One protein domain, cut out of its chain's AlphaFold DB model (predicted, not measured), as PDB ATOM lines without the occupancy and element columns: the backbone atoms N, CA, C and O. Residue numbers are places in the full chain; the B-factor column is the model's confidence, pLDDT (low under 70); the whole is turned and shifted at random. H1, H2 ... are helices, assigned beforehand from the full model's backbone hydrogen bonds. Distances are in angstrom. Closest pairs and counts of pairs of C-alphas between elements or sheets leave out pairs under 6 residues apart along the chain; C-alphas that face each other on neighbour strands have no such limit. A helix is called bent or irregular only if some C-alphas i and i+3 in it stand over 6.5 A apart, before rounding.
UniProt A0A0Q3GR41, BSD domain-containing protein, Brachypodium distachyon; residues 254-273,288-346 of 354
ATOM      1  N   GLU A 254     102.594 152.192 129.662       92.81
ATOM      2  CA  GLU A 254     101.516 152.938 130.321       92.81
ATOM      3  C   GLU A 254     100.214 152.883 129.514       92.81
ATOM      4  O   GLU A 254      99.138 152.651 130.073       92.81
ATOM      5  N   VAL A 255     100.308 153.053 128.196       95.12
ATOM      6  CA  VAL A 255      99.157 152.988 127.292       95.12
ATOM      7  C   VAL A 255      98.593 151.570 127.219       95.12
ATOM      8  O   VAL A 255      97.377 151.404 127.293       95.12
ATOM      9  N   LEU A 256      99.442 150.542 127.173       95.31
ATOM     10  CA  LEU A 256      99.003 149.142 127.183       95.31
ATOM     11  C   LEU A 256      98.332 148.755 128.506       95.31
ATOM     12  O   LEU A 256      97.280 148.102 128.514       95.31
ATOM     13  N   ALA A 257      98.895 149.200 129.632       95.00
ATOM     14  CA  ALA A 257      98.291 149.018 130.946       95.00
ATOM     15  C   ALA A 257      96.937 149.735 131.032       95.00
ATOM     16  O   ALA A 257      95.964 149.165 131.532       95.00
ATOM     17  N   PHE A 258      96.844 150.956 130.498       95.69
ATOM     18  CA  PHE A 258      95.585 151.684 130.403       95.69
ATOM     19  C   PHE A 258      94.557 150.942 129.546       95.69
ATOM     20  O   PHE A 258      93.463 150.693 130.047       95.69
ATOM     21  N   ALA A 259      94.902 150.560 128.314       96.62
ATOM     22  CA  ALA A 259      94.033 149.844 127.381       96.62
ATOM     23  C   ALA A 259      93.490 148.548 128.003       96.62
ATOM     24  O   ALA A 259      92.290 148.277 127.978       96.62
ATOM     25  N   THR A 260      94.364 147.787 128.663       94.38
ATOM     26  CA  THR A 260      93.992 146.560 129.376       94.38
ATOM     27  C   THR A 260      93.072 146.834 130.567       94.38
ATOM     28  O   THR A 260      92.138 146.071 130.824       94.38
ATOM     29  N   ASN A 261      93.334 147.904 131.322       94.69
ATOM     30  CA  ASN A 261      92.538 148.265 132.487       94.69
ATOM     31  C   ASN A 261      91.146 148.743 132.076       94.69
ATOM     32  O   ASN A 261      90.151 148.197 132.549       94.69
ATOM     33  N   ILE A 262      91.080 149.722 131.169       95.06
ATOM     34  CA  ILE A 262      89.824 150.314 130.727       95.06
ATOM     35  C   ILE A 262      88.938 149.279 130.040       95.06
ATOM     36  O   ILE A 262      87.749 149.273 130.311       95.06
ATOM     37  N   ALA A 263      89.493 148.311 129.302       95.56
ATOM     38  CA  ALA A 263      88.724 147.207 128.716       95.56
ATOM     39  C   ALA A 263      87.916 146.369 129.732       95.56
ATOM     40  O   ALA A 263      87.028 145.613 129.353       95.56
ATOM     41  N   SER A 264      88.206 146.480 131.033       93.62
ATOM     42  CA  SER A 264      87.417 145.843 132.102       93.62
ATOM     43  C   SER A 264      86.106 146.573 132.419       93.62
ATOM     44  O   SER A 264      85.346 146.086 133.252       93.62
ATOM     45  N   HIS A 265      85.876 147.734 131.803       91.94
ATOM     46  CA  HIS A 265      84.837 148.696 132.157       91.94
ATOM     47  C   HIS A 265      83.967 149.060 130.942       91.94
ATOM     48  O   HIS A 265      84.007 150.215 130.505       91.94
ATOM     49  N   PRO A 266      83.190 148.114 130.370       91.56
ATOM     50  CA  PRO A 266      82.319 148.356 129.209       91.56
ATOM     51  C   PRO A 266      81.356 149.537 129.404       91.56
ATOM     52  O   PRO A 266      81.045 150.247 128.449       91.56
ATOM     53  N   GLU A 267      80.930 149.797 130.641       91.62
ATOM     54  CA  GLU A 267      80.119 150.956 131.017       91.62
ATOM     55  C   GLU A 267      80.764 152.288 130.616       91.62
ATOM     56  O   GLU A 267      80.060 153.219 130.248       91.62
ATOM     57  N   THR A 268      82.099 152.362 130.588       90.31
ATOM     58  CA  THR A 268      82.832 153.577 130.199       90.31
ATOM     59  C   THR A 268      82.561 153.967 128.749       90.31
ATOM     60  O   THR A 268      82.539 155.154 128.445       90.31
ATOM     61  N   TRP A 269      82.345 152.989 127.865       92.19
ATOM     62  CA  TRP A 269      81.989 153.232 126.467       92.19
ATOM     63  C   TRP A 269      80.510 153.573 126.328       92.19
ATOM     64  O   TRP A 269      80.162 154.531 125.651       92.19
ATOM     65  N   LEU A 270      79.639 152.807 126.986       88.06
ATOM     66  CA  LEU A 270      78.188 152.951 126.845       88.06
ATOM     67  C   LEU A 270      77.642 154.235 127.480       88.06
ATOM     68  O   LEU A 270      76.684 154.808 126.967       88.06
ATOM     69  N   ASP A 271      78.255 154.683 128.574       85.25
ATOM     70  CA  ASP A 271      77.893 155.925 129.258       85.25
ATOM     71  C   ASP A 271      78.660 157.137 128.701       85.25
ATOM     72  O   ASP A 271      78.451 158.263 129.165       85.25
ATOM     73  N   PHE A 272      79.560 156.938 127.724       81.94
ATOM     74  CA  PHE A 272      80.321 158.039 127.148       81.94
ATOM     75  C   PHE A 272      79.363 158.993 126.420       81.94
ATOM     76  O   PHE A 272      78.590 158.545 125.569       81.94
ATOM     77  N   PRO A 273      79.385 160.307 126.722       75.44
ATOM     78  CA  PRO A 273      78.541 161.290 126.059       75.44
ATOM     79  C   PRO A 273      79.104 161.562 124.666       75.44
ATOM     80  O   PRO A 273      79.754 162.573 124.400       75.44
ATOM     81  N   PHE A 288      84.027 160.598 110.978       62.03
ATOM     82  CA  PHE A 288      85.306 160.600 111.680       62.03
ATOM     83  C   PHE A 288      86.225 159.600 110.984       62.03
ATOM     84  O   PHE A 288      86.228 158.403 111.262       62.03
ATOM     85  N   ASP A 289      87.020 160.125 110.061       69.81
ATOM     86  CA  ASP A 289      88.108 159.374 109.458       69.81
ATOM     87  C   ASP A 289      89.294 159.342 110.431       69.81
ATOM     88  O   ASP A 289      89.812 160.395 110.830       69.81
ATOM     89  N   MET A 290      89.701 158.142 110.854       80.31
ATOM     90  CA  MET A 290      90.932 157.969 111.628       80.31
ATOM     91  C   MET A 290      92.124 158.295 110.726       80.31
ATOM     92  O   MET A 290      92.219 157.769 109.623       80.31
ATOM     93  N   SER A 291      93.054 159.133 111.191       85.62
ATOM     94  CA  SER A 291      94.301 159.361 110.448       85.62
ATOM     95  C   SER A 291      95.139 158.080 110.366       85.62
ATOM     96  O   SER A 291      95.015 157.213 111.231       85.62
ATOM     97  N   ASP A 292      96.061 157.992 109.402       87.44
ATOM     98  CA  ASP A 292      96.979 156.846 109.268       87.44
ATOM     99  C   ASP A 292      97.665 156.494 110.602       87.44
ATOM    100  O   ASP A 292      97.686 155.339 111.018       87.44
ATOM    101  N   ALA A 293      98.130 157.509 111.342       89.75
ATOM    102  CA  ALA A 293      98.756 157.331 112.655       89.75
ATOM    103  C   ALA A 293      97.786 156.768 113.711       89.75
ATOM    104  O   ALA A 293      98.173 155.940 114.538       89.75
ATOM    105  N   GLN A 294      96.524 157.206 113.701       92.56
ATOM    106  CA  GLN A 294      95.495 156.665 114.590       92.56
ATOM    107  C   GLN A 294      95.138 155.228 114.211       92.56
ATOM    108  O   GLN A 294      94.954 154.396 115.095       92.56
ATOM    109  N   GLN A 295      95.084 154.914 112.919       91.12
ATOM    110  CA  GLN A 295      94.814 153.564 112.444       91.12
ATOM    111  C   GLN A 295      95.952 152.602 112.809       91.12
ATOM    112  O   GLN A 295      95.687 151.527 113.345       91.12
ATOM    113  N   GLU A 296      97.209 152.987 112.580       93.12
ATOM    114  CA  GLU A 296      98.384 152.204 112.982       93.12
ATOM    115  C   GLU A 296      98.410 151.974 114.497       93.12
ATOM    116  O   GLU A 296      98.619 150.849 114.954       93.12
ATOM    117  N   HIS A 297      98.109 153.014 115.282       94.94
ATOM    118  CA  HIS A 297      97.980 152.894 116.730       94.94
ATOM    119  C   HIS A 297      96.862 151.926 117.133       94.94
ATOM    120  O   HIS A 297      97.079 151.049 117.968       94.94
ATOM    121  N   ALA A 298      95.666 152.064 116.556       94.56
ATOM    122  CA  ALA A 298      94.527 151.204 116.862       94.56
ATOM    123  C   ALA A 298      94.832 149.733 116.543       94.56
ATOM    124  O   ALA A 298      94.565 148.862 117.371       94.56
ATOM    125  N   LEU A 299      95.469 149.467 115.397       93.06
ATOM    126  CA  LEU A 299      95.912 148.127 115.010       93.06
ATOM    127  C   LEU A 299      96.921 147.557 116.010       93.06
ATOM    128  O   LEU A 299      96.750 146.426 116.465       93.06
ATOM    129  N   ALA A 300      97.931 148.333 116.402       94.81
ATOM    130  CA  ALA A 300      98.915 147.892 117.387       94.81
ATOM    131  C   ALA A 300      98.272 147.574 118.740       94.81
ATOM    132  O   ALA A 300      98.546 146.534 119.341       94.81
ATOM    133  N   ILE A 301      97.362 148.428 119.205       95.62
ATOM    134  CA  ILE A 301      96.629 148.212 120.454       95.62
ATOM    135  C   ILE A 301      95.729 146.982 120.379       95.62
ATOM    136  O   ILE A 301      95.629 146.255 121.365       95.62
ATOM    137  N   GLU A 302      95.086 146.716 119.247       94.00
ATOM    138  CA  GLU A 302      94.235 145.536 119.092       94.00
ATOM    139  C   GLU A 302      95.031 144.234 119.290       94.00
ATOM    140  O   GLU A 302      94.556 143.311 119.954       94.00
ATOM    141  N   HIS A 303      96.275 144.193 118.809       93.06
ATOM    142  CA  HIS A 303      97.155 143.034 118.968       93.06
ATOM    143  C   HIS A 303      97.782 142.964 120.365       93.06
ATOM    144  O   HIS A 303      97.820 141.901 120.986       93.06
ATOM    145  N   LEU A 304      98.252 144.099 120.888       94.50
ATOM    146  CA  LEU A 304      98.987 144.165 122.154       94.50
ATOM    147  C   LEU A 304      98.077 144.190 123.390       94.50
ATOM    148  O   LEU A 304      98.509 143.826 124.485       94.50
ATOM    149  N   ALA A 305      96.805 144.569 123.236       95.62
ATOM    150  CA  ALA A 305      95.792 144.557 124.288       95.62
ATOM    151  C   ALA A 305      94.567 143.708 123.883       95.62
ATOM    152  O   ALA A 305      93.471 144.248 123.688       95.62
ATOM    153  N   PRO A 306      94.678 142.361 123.870       95.31
ATOM    154  CA  PRO A 306      93.601 141.466 123.428       95.31
ATOM    155  C   PRO A 306      92.282 141.634 124.191       95.31
ATOM    156  O   PRO A 306      91.209 141.334 123.676       95.31
ATOM    157  N   ARG A 307      92.334 142.125 125.437       95.00
ATOM    158  CA  ARG A 307      91.126 142.424 126.222       95.00
ATOM    159  C   ARG A 307      90.337 143.593 125.642       95.00
ATOM    160  O   ARG A 307      89.112 143.548 125.656       95.00
ATOM    161  N   LEU A 308      91.025 144.617 125.138       96.75
ATOM    162  CA  LEU A 308      90.374 145.739 124.472       96.75
ATOM    163  C   LEU A 308      89.795 145.302 123.122       96.75
ATOM    164  O   LEU A 308      88.663 145.659 122.810       96.75
ATOM    165  N   ALA A 309      90.524 144.464 122.380       96.19
ATOM    166  CA  ALA A 309      90.036 143.858 121.142       96.19
ATOM    167  C   ALA A 309      88.759 143.030 121.365       96.19
ATOM    168  O   ALA A 309      87.772 143.190 120.651       96.19
ATOM    169  N   ALA A 310      88.739 142.191 122.405       96.75
ATOM    170  CA  ALA A 310      87.555 141.419 122.775       96.75
ATOM    171  C   ALA A 310      86.365 142.329 123.109       96.75
ATOM    172  O   ALA A 310      85.263 142.101 122.617       96.75
ATOM    173  N   LEU A 311      86.596 143.399 123.877       96.38
ATOM    174  CA  LEU A 311      85.551 144.367 124.193       96.38
ATOM    175  C   LEU A 311      84.994 145.051 122.933       96.38
ATOM    176  O   LEU A 311      83.781 145.217 122.821       96.38
ATOM    177  N   ARG A 312      85.853 145.411 121.970       96.06
ATOM    178  CA  ARG A 312      85.424 145.965 120.675       96.06
ATOM    179  C   ARG A 312      84.465 145.010 119.965       96.06
ATOM    180  O   ARG A 312      83.408 145.438 119.522       96.06
ATOM    181  N   ILE A 313      84.797 143.719 119.910       94.62
ATOM    182  CA  ILE A 313      83.956 142.686 119.280       94.62
ATOM    183  C   ILE A 313      82.612 142.519 120.014       94.62
ATOM    184  O   ILE A 313      81.601 142.210 119.388       94.62
ATOM    185  N   GLU A 314      82.580 142.712 121.333       95.00
ATOM    186  CA  GLU A 314      81.347 142.623 122.124       95.00
ATOM    187  C   GLU A 314      80.434 143.842 121.941       95.00
ATOM    188  O   GLU A 314      79.209 143.700 121.879       95.00
ATOM    189  N   LEU A 315      81.012 145.042 121.864       90.19
ATOM    190  CA  LEU A 315      80.249 146.284 121.750       90.19
ATOM    191  C   LEU A 315      79.863 146.610 120.303       90.19
ATOM    192  O   LEU A 315      78.778 147.148 120.069       90.19
ATOM    193  N   CYS A 316      80.700 146.269 119.328       90.69
ATOM    194  CA  CYS A 316      80.494 146.623 117.928       90.69
ATOM    195  C   CYS A 316      79.954 145.440 117.103       90.69
ATOM    196  O   CYS A 316      80.440 144.318 117.234       90.69
ATOM    197  N   PRO A 317      78.967 145.656 116.209       87.19
ATOM    198  CA  PRO A 317      78.264 146.915 115.925       87.19
ATOM    199  C   PRO A 317      76.980 147.109 116.758       87.19
ATOM    200  O   PRO A 317      76.212 148.032 116.507       87.19
ATOM    201  N   VAL A 318      76.670 146.202 117.689       86.25
ATOM    202  CA  VAL A 318      75.334 146.121 118.312       86.25
ATOM    203  C   VAL A 318      75.032 147.311 119.225       86.25
ATOM    204  O   VAL A 318      73.888 147.762 119.281       86.25
ATOM    205  N   HIS A 319      76.036 147.798 119.951       83.88
ATOM    206  CA  HIS A 319      75.898 148.884 120.916       83.88
ATOM    207  C   HIS A 319      76.447 150.217 120.403       83.88
ATOM    208  O   HIS A 319      75.906 151.259 120.761       83.88
ATOM    209  N   MET A 320      77.493 150.188 119.576       87.44
ATOM    210  CA  MET A 320      78.074 151.366 118.927       87.44
ATOM    211  C   MET A 320      78.843 150.987 117.658       87.44
ATOM    212  O   MET A 320      79.227 149.826 117.489       87.44
ATOM    213  N   SER A 321      79.088 151.962 116.779       86.81
ATOM    214  CA  SER A 321      79.965 151.782 115.617       86.81
ATOM    215  C   SER A 321      81.432 151.638 116.040       86.81
ATOM    216  O   SER A 321      81.826 152.039 117.139       86.81
ATOM    217  N   GLU A 322      82.257 151.063 115.167       88.19
ATOM    218  CA  GLU A 322      83.697 150.938 115.424       88.19
ATOM    219  C   GLU A 322      84.386 152.305 115.513       88.19
ATOM    220  O   GLU A 322      85.230 152.533 116.377       88.19
ATOM    221  N   GLU A 323      83.960 153.244 114.672       84.56
ATOM    222  CA  GLU A 323      84.375 154.648 114.695       84.56
ATOM    223  C   GLU A 323      84.137 155.281 116.071       84.56
ATOM    224  O   GLU A 323      85.026 155.884 116.674       84.56
ATOM    225  N   CYS A 324      82.944 155.064 116.617       85.69
ATOM    226  CA  CYS A 324      82.520 155.567 117.909       85.69
ATOM    227  C   CYS A 324      83.310 154.945 119.079       85.69
ATOM    228  O   CYS A 324      83.725 155.640 120.018       85.69
ATOM    229  N   PHE A 325      83.592 153.643 118.986       92.44
ATOM    230  CA  PHE A 325      84.440 152.929 119.936       92.44
ATOM    231  C   PHE A 325      85.854 153.519 119.980       92.44
ATOM    232  O   PHE A 325      86.355 153.862 121.058       92.44
ATOM    233  N   TRP A 326      86.485 153.687 118.815       92.88
ATOM    234  CA  TRP A 326      87.844 154.214 118.720       92.88
ATOM    235  C   TRP A 326      87.922 155.698 119.081       92.88
ATOM    236  O   TRP A 326      88.846 156.106 119.782       92.88
ATOM    237  N   LYS A 327      86.917 156.502 118.723       86.50
ATOM    238  CA  LYS A 327      86.802 157.904 119.152       86.50
ATOM    239  C   LYS A 327      86.762 158.019 120.675       86.50
ATOM    240  O   LYS A 327      87.513 158.804 121.254       86.50
ATOM    241  N   THR A 328      85.952 157.191 121.335       89.38
ATOM    242  CA  THR A 328      85.914 157.117 122.804       89.38
ATOM    243  C   THR A 328      87.281 156.741 123.371       89.38
ATOM    244  O   THR A 328      87.782 157.410 124.277       89.38
ATOM    245  N   TYR A 329      87.926 155.718 122.803       93.94
ATOM    246  CA  TYR A 329      89.266 155.298 123.204       93.94
ATOM    247  C   TYR A 329      90.287 156.440 123.099       93.94
ATOM    248  O   TYR A 329      90.944 156.745 124.093       93.94
ATOM    249  N   PHE A 330      90.382 157.126 121.956       91.69
ATOM    250  CA  PHE A 330      91.349 158.210 121.754       91.69
ATOM    251  C   PHE A 330      91.095 159.412 122.667       91.69
ATOM    252  O   PHE A 330      92.048 159.990 123.193       91.69
ATOM    253  N   VAL A 331      89.832 159.753 122.942       89.31
ATOM    254  CA  VAL A 331      89.509 160.818 123.906       89.31
ATOM    255  C   VAL A 331      89.976 160.446 125.316       89.31
ATOM    256  O   VAL A 331      90.534 161.284 126.028       89.31
ATOM    257  N   LEU A 332      89.795 159.188 125.724       90.69
ATOM    258  CA  LEU A 332      90.224 158.697 127.039       90.69
ATOM    259  C   LEU A 332      91.738 158.447 127.121       90.69
ATOM    260  O   LEU A 332      92.313 158.484 128.216       90.69
ATOM    261  N   LEU A 333      92.379 158.207 125.980       93.19
ATOM    262  CA  LEU A 333      93.815 158.005 125.842       93.19
ATOM    263  C   LEU A 333      94.588 159.326 125.879       93.19
ATOM    264  O   LEU A 333      95.647 159.377 126.500       93.19
ATOM    265  N   HIS A 334      94.065 160.393 125.264       87.75
ATOM    266  CA  HIS A 334      94.769 161.668 125.073       87.75
ATOM    267  C   HIS A 334      95.492 162.199 126.330       87.75
ATOM    268  O   HIS A 334      96.635 162.639 126.210       87.75
ATOM    269  N   PRO A 335      94.916 162.164 127.551       87.81
ATOM    270  CA  PRO A 335      95.605 162.652 128.750       87.81
ATOM    271  C   PRO A 335      96.831 161.830 129.175       87.81
ATOM    272  O   PRO A 335      97.614 162.311 129.990       87.81
ATOM    273  N   ARG A 336      96.969 160.594 128.680       85.81
ATOM    274  CA  ARG A 336      98.075 159.670 128.983       85.81
ATOM    275  C   ARG A 336      99.175 159.676 127.930       85.81
ATOM    276  O   ARG A 336     100.226 159.084 128.139       85.81
ATOM    277  N   LEU A 337      98.940 160.330 126.798       88.88
ATOM    278  CA  LEU A 337      99.947 160.460 125.760       88.88
ATOM    279  C   LEU A 337     100.965 161.531 126.141       88.88
ATOM    280  O   LEU A 337     100.646 162.538 126.786       88.88
ATOM    281  N   SER A 338     102.208 161.340 125.694       87.88
ATOM    282  CA  SER A 338     103.178 162.426 125.710       87.88
ATOM    283  C   SER A 338     102.642 163.584 124.864       87.88
ATOM    284  O   SER A 338     101.841 163.383 123.955       87.88
ATOM    285  N   LYS A 339     103.087 164.818 125.125       87.06
ATOM    286  CA  LYS A 339     102.621 165.975 124.345       87.06
ATOM    287  C   LYS A 339     102.808 165.766 122.833       87.06
ATOM    288  O   LYS A 339     101.955 166.174 122.059       87.06
ATOM    289  N   HIS A 340     103.922 165.149 122.441       87.62
ATOM    290  CA  HIS A 340     104.229 164.899 121.038       87.62
ATOM    291  C   HIS A 340     103.293 163.849 120.432       87.62
ATOM    292  O   HIS A 340     102.693 164.102 119.394       87.62
ATOM    293  N   ASP A 341     103.100 162.719 121.112       88.25
ATOM    294  CA  ASP A 341     102.234 161.646 120.611       88.25
ATOM    295  C   ASP A 341     100.766 162.073 120.621       88.25
ATOM    296  O   ASP A 341     100.020 161.731 119.713       88.25
ATOM    297  N   ALA A 342     100.357 162.874 121.608       87.38
ATOM    298  CA  ALA A 342      99.026 163.464 121.666       87.38
ATOM    299  C   ALA A 342      98.765 164.367 120.457       87.38
ATOM    300  O   ALA A 342      97.676 164.322 119.904       87.38
ATOM    301  N   GLU A 343      99.747 165.162 120.022       86.75
ATOM    302  CA  GLU A 343      99.623 165.996 118.820       86.75
ATOM    303  C   GLU A 343      99.498 165.149 117.543       86.75
ATOM    304  O   GLU A 343      98.717 165.504 116.665       86.75
ATOM    305  N   LEU A 344     100.221 164.029 117.451       86.00
ATOM    306  CA  LEU A 344     100.197 163.134 116.286       86.00
ATOM    307  C   LEU A 344      98.948 162.240 116.232       86.00
ATOM    308  O   LEU A 344      98.445 161.947 115.151       86.00
ATOM    309  N   LEU A 345      98.445 161.822 117.395       87.31
ATOM    310  CA  LEU A 345      97.260 160.972 117.543       87.31
ATOM    311  C   LEU A 345      95.967 161.775 117.753       87.31
ATOM    312  O   LEU A 345      94.895 161.189 117.904       87.31
ATOM    313  N   SER A 346      96.042 163.106 117.753       80.19
ATOM    314  CA  SER A 346      94.872 163.982 117.673       80.19
ATOM    315  C   SER A 346      94.587 164.313 116.216       80.19
ATOM    316  O   SER A 346      95.485 164.720 115.490       80.19
TER     317      SER A 346
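Overview. This is residues 254 to 273 and 288 to 346 of the 354 residues of the protein "BSD domain-containing protein" of Brachypodium distachyon (UniProt A0A0Q3GR41). The longest helix, H5, runs through the middle of a compact, rounded body, with the other helices set round it at mostly crossed angles. H3 and H4 meet at a corner as an L on one side of H5, H1 crosses near the last residues of H5, and H6 folds back beside that same end as a helical hairpin; the short H2 is near H5 farther back along it. The printed part has 79 residues with six named helices, H1 to H6 in order along the chain, and no named strand; the class is all helix. The radius of gyration of the C-alphas is 11.7 A, and the C-alphas span 34 by 26 by 24 A.

Along the chain. Find C-alpha 322 at (83.697, 150.938, 115.424); from there H5, residues 322 to 336, runs 21.6 A to C-alpha 336 at (98.075, 159.670, 128.983). H5 is only just irregular: C-alphas 332 and 335 are 6.9 A apart, and its line is a rough one. After it comes H6, residues 339 to 345. Before it look for H3, residues 292 to 304, 18.2 A long, and H4, residues 306 to 315, 14.3 A long. H1, residues 254 to 262, begins at C-alpha 254, (101.516, 152.938, 130.321), and measures 12.0 A; H2 holds residues 267 to 270.

Arrangement. Start at H5, whose residues 330 to 335 alone touch H6: the C-alphas of His 334 and Ala 342 are closest, 5.7 A, and this hairpin has a shallow tilt of 7 degrees, opposite ways. With residues 333 to 336 alone H5 touches H1, closest at the C-alphas of Val 255 and Arg 336, 7.0 A, at a steep tilt of 52 degrees, opposite ways. H5 is close to but not clearly touching H2, H3 and H4; the closest C-alphas of H4 and H5, those of Arg 312 and Phe 325, are 7.1 A apart. Farther out, H3 and H4 touch only at the corner, at the C-alphas of Glu 302 and Ala 309, 5.0 A. H1 and H4 touch only at their ends, where the C-alphas of Thr 260 and Arg 307 are 5.9 A apart. H3 only just touches H6, with 3 pairs of C-alphas within 8 A, the closest Gln 294 and Leu 345 at 5.5 A. H1 and H6 are apart. In H1, H3, H4 and H6 every O i to N i+4 pair is within hydrogen-bond range, in H5 9 of 11; H2 is too short for such a pair.

Size, cuts and confidence. Look for the farthest C-alphas at Val 318 and His 340, 34.6 A apart. Residues 274 to 287 are cut out, and C-alphas 273 and 288 are 15.9 A apart across the cut. Of the links that are printed whole, none is long. The mean pLDDT of the printed part is 90.1; residues 288 to 289 are under 70.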